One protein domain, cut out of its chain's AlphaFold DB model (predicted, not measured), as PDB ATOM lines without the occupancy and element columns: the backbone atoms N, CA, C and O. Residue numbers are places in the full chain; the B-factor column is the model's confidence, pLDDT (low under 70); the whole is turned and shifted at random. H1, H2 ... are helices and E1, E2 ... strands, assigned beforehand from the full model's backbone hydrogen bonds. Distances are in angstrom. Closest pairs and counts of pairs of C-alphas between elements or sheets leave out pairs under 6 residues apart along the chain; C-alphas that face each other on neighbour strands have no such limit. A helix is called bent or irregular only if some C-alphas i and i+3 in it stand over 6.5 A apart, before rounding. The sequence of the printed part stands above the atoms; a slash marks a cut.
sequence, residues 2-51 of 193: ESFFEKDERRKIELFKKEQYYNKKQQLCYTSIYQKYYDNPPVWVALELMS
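Overview. This is residues 2 to 51 of the 193 residues of the protein "Abortive infection bacteriophage resistance protein" of Listeria fleischmannii subsp. fleischmannii (UniProt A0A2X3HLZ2). Three short helices, H1, H2 and H3, have their centres in a triangle with few contacts between them, and the narrow two-stranded hairpin of E1 and E2 makes one end of an elongated whole. Residues 2 to 8, before H1, reach toward the other end. The printed part has 50 residues, with three named helices and two named strands in the order H1, E1, E2, H2, H3; the sheet, E1 - E2, is antiparallel and the class is mostly helix. It is only just compact, close to loose, with a radius of gyration of the C-alphas of 11.6 A and spans of 39 by 19 by 18 A.

Along the chain. H1, residues 9 to 19, begins at C-alpha 9 (-5.586, 103.511, 42.493) and is 16.1 A long; it is irregular, with C-alphas 15 and 18 7.4 A apart. E1 is residues 20 to 22, 7.2 A, and E2 residues 28 to 30, 7.0 A. H2 is residues 32 to 37, 8.4 A. H3, residues 43 to 49, 10.1 A, ends at C-alpha 49 (-5.565, 109.987, 56.415).

Arrangement. H1 and H2 only just touch, with 3 pairs of C-alphas within 8 A, the closest Glu 19 and Tyr 34 at 5.8 A; they run opposite ways at a shallow tilt of 22 degrees. H1 and H3 only just touch, also with 3 pairs, the closest C-alphas being Leu 15 and Leu 49, 6.0 A; their tilt is steep, 56 degrees, the same way. H2 and H3 are close but not clearly touching. In the hairpin, N 21 and O 29 are within hydrogen-bond range at 3.0 A. H3 is apart from E1 and E2. Every O i to N i+4 pair is within hydrogen-bond range in H2 and H3, and 5 of 7 in H1.

Size, cuts and confidence. The C-alphas of Glu 2 and Lys 25, the two farthest apart, are 39.3 A apart. The printed part has no cut, and the four links between named elements are tight. The mean pLDDT of the printed part is 89.6; residue 2 is under 70.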
ATOM      1  N   GLU A   2      -4.988 114.591  35.690       62.38
ATOM      2  CA  GLU A   2      -5.368 113.444  36.526       62.38
ATOM      3  C   GLU A   2      -5.179 113.802  37.997       62.38
ATOM      4  O   GLU A   2      -4.155 114.385  38.366       62.38
ATOM      5  N   SER A   3      -6.163 113.470  38.830       75.12
ATOM      6  CA  SER A   3      -6.044 113.655  40.275       75.12
ATOM      7  C   SER A   3      -4.953 112.748  40.866       75.12
ATOM      8  O   SER A   3      -4.600 111.705  40.308       75.12
ATOM      9  N   PHE A   4      -4.421 113.111  42.041       79.69
ATOM     10  CA  PHE A   4      -3.371 112.343  42.734       79.69
ATOM     11  C   PHE A   4      -3.704 110.848  42.901       79.69
ATOM     12  O   PHE A   4      -2.791 110.013  42.917       79.69
ATOM     13  N   PHE A   5      -4.996 110.532  43.029       80.62
ATOM     14  CA  PHE A   5      -5.525 109.179  43.196       80.62
ATOM     15  C   PHE A   5      -5.892 108.492  41.876       80.62
ATOM     16  O   PHE A   5      -5.849 107.268  41.826       80.62
ATOM     17  N   GLU A   6      -6.204 109.240  40.813       78.94
ATOM     18  CA  GLU A   6      -6.436 108.679  39.470       78.94
ATOM     19  C   GLU A   6      -5.152 108.129  38.851       78.94
ATOM     20  O   GLU A   6      -5.188 107.096  38.191       78.94
ATOM     21  N   LYS A   7      -4.003 108.764  39.126       75.56
ATOM     22  CA  LYS A   7      -2.699 108.278  38.643       75.56
ATOM     23  C   LYS A   7      -2.333 106.881  39.151       75.56
ATOM     24  O   LYS A   7      -1.527 106.203  38.520       75.56
ATOM     25  N   ASP A   8      -2.828 106.491  40.325       80.75
ATOM     26  CA  ASP A   8      -2.518 105.201  40.945       80.75
ATOM     27  C   ASP A   8      -3.570 104.847  42.002       80.75
ATOM     28  O   ASP A   8      -3.517 105.306  43.150       80.75
ATOM     29  N   GLU A   9      -4.503 103.975  41.625       83.25
ATOM     30  CA  GLU A   9      -5.586 103.511  42.493       83.25
ATOM     31  C   GLU A   9      -5.067 102.847  43.781       83.25
ATOM     32  O   GLU A   9      -5.704 102.938  44.838       83.25
ATOM     33  N   ARG A  10      -3.854 102.268  43.760       85.56
ATOM     34  CA  ARG A  10      -3.235 101.682  44.959       85.56
ATOM     35  C   ARG A  10      -2.999 102.730  46.037       85.56
ATOM     36  O   ARG A  10      -3.080 102.403  47.219       85.56
ATOM     37  N   ARG A  11      -2.764 103.996  45.669       86.88
ATOM     38  CA  ARG A  11      -2.625 105.100  46.636       86.88
ATOM     39  C   ARG A  11      -3.917 105.336  47.396       86.88
ATOM     40  O   ARG A  11      -3.863 105.578  48.597       86.88
ATOM     41  N   LYS A  12      -5.063 105.251  46.711       88.25
ATOM     42  CA  LYS A  12      -6.385 105.398  47.330       88.25
ATOM     43  C   LYS A  12      -6.661 104.235  48.282       88.25
ATOM     44  O   LYS A  12      -7.055 104.460  49.421       88.25
ATOM     45  N   ILE A  13      -6.367 103.007  47.852       89.12
ATOM     46  CA  ILE A  13      -6.504 101.808  48.693       89.12
ATOM     47  C   ILE A  13      -5.628 101.919  49.950       89.12
ATOM     48  O   ILE A  13      -6.123 101.749  51.062       89.12
ATOM     49  N   GLU A  14      -4.344 102.258  49.804       89.56
ATOM     50  CA  GLU A  14      -3.423 102.381  50.942       89.56
ATOM     51  C   GLU A  14      -3.774 103.552  51.872       89.56
ATOM     52  O   GLU A  14      -3.600 103.433  53.085       89.56
ATOM     53  N   LEU A  15      -4.311 104.657  51.341       91.19
ATOM     54  CA  LEU A  15      -4.780 105.791  52.144       91.19
ATOM     55  C   LEU A  15      -5.900 105.375  53.108       91.19
ATOM     56  O   LEU A  15      -5.859 105.710  54.289       91.19
ATOM     57  N   PHE A  16      -6.875 104.616  52.608       93.56
ATOM     58  CA  PHE A  16      -8.055 104.193  53.366       93.56
ATOM     59  C   PHE A  16      -7.874 102.869  54.113       93.56
ATOM     60  O   PHE A  16      -8.780 102.424  54.813       93.56
ATOM     61  N   LYS A  17      -6.702 102.237  54.026       92.56
ATOM     62  CA  LYS A  17      -6.425 100.932  54.644       92.56
ATOM     63  C   LYS A  17      -6.672 100.899  56.153       92.56
ATOM     64  O   LYS A  17      -7.078  99.875  56.684       92.56
ATOM     65  N   LYS A  18      -6.428 102.017  56.846       90.62
ATOM     66  CA  LYS A  18      -6.677 102.147  58.295       90.62
ATOM     67  C   LYS A  18      -8.152 102.325  58.649       90.62
ATOM     68  O   LYS A  18      -8.528 102.096  59.791       90.62
ATOM     69  N   GLU A  19      -8.970 102.682  57.667       94.75
ATOM     70  CA  GLU A  19     -10.415 102.857  57.801       94.75
ATOM     71  C   GLU A  19     -11.184 101.545  57.554       94.75
ATOM     72  O   GLU A  19     -12.415 101.517  57.541       94.75
ATOM     73  N   GLN A  20     -10.441 100.453  57.372       93.88
ATOM     74  CA  GLN A  20     -10.926  99.089  57.254       93.88
ATOM     75  C   GLN A  20     -10.469  98.295  58.479       93.88
ATOM     76  O   GLN A  20      -9.296  98.328  58.854       93.88
ATOM     77  N   TYR A  21     -11.378  97.561  59.113       93.62
ATOM     78  CA  TYR A  21     -11.048  96.735  60.274       93.62
ATOM     79  C   TYR A  21     -11.922  95.487  60.338       93.62
ATOM     80  O   TYR A  21     -13.040  95.469  59.834       93.62
ATOM     81  N   TYR A  22     -11.428  94.440  60.992       94.69
ATOM     82  CA  TYR A  22     -12.221  93.246  61.269       94.69
ATOM     83  C   TYR A  22     -12.890  93.371  62.634       94.69
ATOM     84  O   TYR A  22     -12.239  93.677  63.635       94.69
ATOM     85  N   ASN A  23     -14.200  93.141  62.689       93.12
ATOM     86  CA  ASN A  23     -14.920  93.093  63.958       93.12
ATOM     87  C   ASN A  23     -14.621  91.785  64.727       93.12
ATOM     88  O   ASN A  23     -13.953  90.877  64.230       93.12
ATOM     89  N   LYS A  24     -15.168  91.644  65.943       93.19
ATOM     90  CA  LYS A  24     -14.995  90.436  66.780       93.19
ATOM     91  C   LYS A  24     -15.476  89.134  66.118       93.19
ATOM     92  O   LYS A  24     -15.073  88.060  66.540       93.19
ATOM     93  N   LYS A  25     -16.334  89.230  65.100       94.06
ATOM     94  CA  LYS A  25     -16.856  88.107  64.310       94.06
ATOM     95  C   LYS A  25     -16.044  87.860  63.031       94.06
ATOM     96  O   LYS A  25     -16.520  87.149  62.157       94.06
ATOM     97  N   GLN A  26     -14.859  88.464  62.903       91.88
ATOM     98  CA  GLN A  26     -14.000  88.396  61.713       91.88
ATOM     99  C   GLN A  26     -14.673  88.901  60.426       91.88
ATOM    100  O   GLN A  26     -14.302  88.508  59.324       91.88
ATOM    101  N   GLN A  27     -15.638  89.814  60.540       93.50
ATOM    102  CA  GLN A  27     -16.252  90.455  59.379       93.50
ATOM    103  C   GLN A  27     -15.542  91.772  59.092       93.50
ATOM    104  O   GLN A  27     -15.280  92.547  60.017       93.50
ATOM    105  N   LEU A  28     -15.255  92.022  57.814       94.25
ATOM    106  CA  LEU A  28     -14.694  93.287  57.365       94.25
ATOM    107  C   LEU A  28     -15.726  94.402  57.566       94.25
ATOM    108  O   LEU A  28     -16.871  94.309  57.123       94.25
ATOM    109  N   CYS A  29     -15.312  95.447  58.261       94.50
ATOM    110  CA  CYS A  29     -16.092  96.632  58.557       94.50
ATOM    111  C   CYS A  29     -15.332  97.876  58.098       94.50
ATOM    112  O   CYS A  29     -14.105  97.881  57.981       94.50
ATOM    113  N   TYR A  30     -16.097  98.935  57.867       95.62
ATOM    114  CA  TYR A  30     -15.617 100.213  57.366       95.62
ATOM    115  C   TYR A  30     -16.027 101.310  58.336       95.62
ATOM    116  O   TYR A  30     -17.134 101.276  58.879       95.62
ATOM    117  N   THR A  31     -15.153 102.287  58.551       95.69
ATOM    118  CA  THR A  31     -15.508 103.479  59.325       95.69
ATOM    119  C   THR A  31     -16.485 104.365  58.548       95.69
ATOM    120  O   THR A  31     -16.666 104.230  57.333       95.69
ATOM    121  N   SER A  32     -17.097 105.326  59.241       94.56
ATOM    122  CA  SER A  32     -17.943 106.341  58.606       94.56
ATOM    123  C   SER A  32     -17.175 107.194  57.590       94.56
ATOM    124  O   SER A  32     -17.747 107.601  56.580       94.56
ATOM    125  N   ILE A  33     -15.877 107.432  57.822       93.75
ATOM    126  CA  ILE A  33     -14.999 108.152  56.892       93.75
ATOM    127  C   ILE A  33     -14.877 107.374  55.580       93.75
ATOM    128  O   ILE A  33     -15.073 107.955  54.512       93.75
ATOM    129  N   TYR A  34     -14.614 106.066  55.654       95.31
ATOM    130  CA  TYR A  34     -14.537 105.213  54.469       95.31
ATOM    131  C   TYR A  34     -15.848 105.231  53.687       95.31
ATOM    132  O   TYR A  34     -15.866 105.563  52.505       95.31
ATOM    133  N   GLN A  35     -16.957 104.923  54.365       95.00
ATOM    134  CA  GLN A  35     -18.273 104.799  53.734       95.00
ATOM    135  C   GLN A  35     -18.706 106.086  53.029       95.00
ATOM    136  O   GLN A  35     -19.390 106.031  52.012       95.00
ATOM    137  N   LYS A  36     -18.314 107.244  53.567       95.38
ATOM    138  CA  LYS A  36     -18.722 108.545  53.038       95.38
ATOM    139  C   LYS A  36     -17.812 109.071  51.927       95.38
ATOM    140  O   LYS A  36     -18.294 109.804  51.069       95.38
ATOM    141  N   TYR A  37     -16.514 108.759  51.959       93.88
ATOM    142  CA  TYR A  37     -15.518 109.474  51.150       93.88
ATOM    143  C   TYR A  37     -14.608 108.586  50.298       93.88
ATOM    144  O   TYR A  37     -13.772 109.128  49.582       93.88
ATOM    145  N   TYR A  38     -14.730 107.257  50.340       91.56
ATOM    146  CA  TYR A  38     -13.832 106.377  49.583       91.56
ATOM    147  C   TYR A  38     -13.907 106.588  48.061       91.56
ATOM    148  O   TYR A  38     -12.873 106.631  47.391       91.56
ATOM    149  N   ASP A  39     -15.114 106.744  47.511       89.12
ATOM    150  CA  ASP A  39     -15.303 106.857  46.060       89.12
ATOM    151  C   ASP A  39     -14.809 108.201  45.516       89.12
ATOM    152  O   ASP A  39     -14.160 108.243  44.471       89.12
ATOM    153  N   ASN A  40     -15.061 109.285  46.256       88.06
ATOM    154  CA  ASN A  40     -14.639 110.637  45.904       88.06
ATOM    155  C   ASN A  40     -14.050 111.365  47.128       88.06
ATOM    156  O   ASN A  40     -14.752 112.145  47.784       88.06
ATOM    157  N   PRO A  41     -12.780 111.092  47.481       88.38
ATOM    158  CA  PRO A  41     -12.167 111.652  48.673       88.38
ATOM    159  C   PRO A  41     -11.858 113.140  48.471       88.38
ATOM    160  O   PRO A  41     -11.007 113.484  47.644       88.38
ATOM    161  N   PRO A  42     -12.477 114.054  49.243       89.44
ATOM    162  CA  PRO A  42     -12.082 115.450  49.200       89.44
ATOM    163  C   PRO A  42     -10.661 115.607  49.761       89.44
ATOM    164  O   PRO A  42     -10.219 114.838  50.618       89.44
ATOM    165  N   VAL A  43      -9.950 116.647  49.317       87.12
ATOM    166  CA  VAL A  43      -8.537 116.878  49.680       87.12
ATOM    167  C   VAL A  43      -8.314 116.898  51.196       87.12
ATOM    168  O   VAL A  43      -7.306 116.381  51.666       87.12
ATOM    169  N   TRP A  44      -9.246 117.442  51.983       91.38
ATOM    170  CA  TRP A  44      -9.096 117.488  53.440       91.38
ATOM    171  C   TRP A  44      -9.120 116.090  54.089       91.38
ATOM    172  O   TRP A  44      -8.303 115.838  54.969       91.38
ATOM    173  N   VAL A  45      -9.962 115.159  53.606       92.50
ATOM    174  CA  VAL A  45      -9.982 113.756  54.080       92.50
ATOM    175  C   VAL A  45      -8.683 113.068  53.701       92.50
ATOM    176  O   VAL A  45      -8.077 112.370  54.510       92.50
ATOM    177  N   ALA A  46      -8.224 113.296  52.470       90.19
ATOM    178  CA  ALA A  46      -6.952 112.769  52.012       90.19
ATOM    179  C   ALA A  46      -5.800 113.224  52.920       90.19
ATOM    180  O   ALA A  46      -5.023 112.392  53.379       90.19
ATOM    181  N   LEU A  47      -5.718 114.518  53.237       91.44
ATOM    182  CA  LEU A  47      -4.689 115.058  54.128       91.44
ATOM    183  C   LEU A  47      -4.767 114.483  55.550       91.44
ATOM    184  O   LEU A  47      -3.722 114.250  56.155       91.44
ATOM    185  N   GLU A  48      -5.969 114.229  56.066       92.12
ATOM    186  CA  GLU A  48      -6.171 113.660  57.402       92.12
ATOM    187  C   GLU A  48      -5.703 112.199  57.498       92.12
ATOM    188  O   GLU A  48      -5.060 111.809  58.475       92.12
ATOM    189  N   LEU A  49      -5.949 111.401  56.456       92.56
ATOM    190  CA  LEU A  49      -5.565 109.987  56.415       92.56
ATOM    191  C   LEU A  49      -4.102 109.762  55.992       92.56
ATOM    192  O   LEU A  49      -3.523 108.697  56.243       92.56
ATOM    193  N   MET A  50      -3.475 110.746  55.345       92.56
ATOM    194  CA  MET A  50      -2.124 110.616  54.807       92.56
ATOM    195  C   MET A  50      -1.080 110.373  55.899       92.56
ATOM    196  O   MET A  50      -0.923 111.118  56.865       92.56
ATOM    197  N   SER A  51      -0.236 109.365  55.673       91.19
ATOM    198  CA  SER A  51       1.053 109.315  56.358       91.19
ATOM    199  C   SER A  51       1.923 110.496  55.918       91.19
ATOM    200  O   SER A  51       1.773 111.008  54.811       91.19
TER     201      SER A  51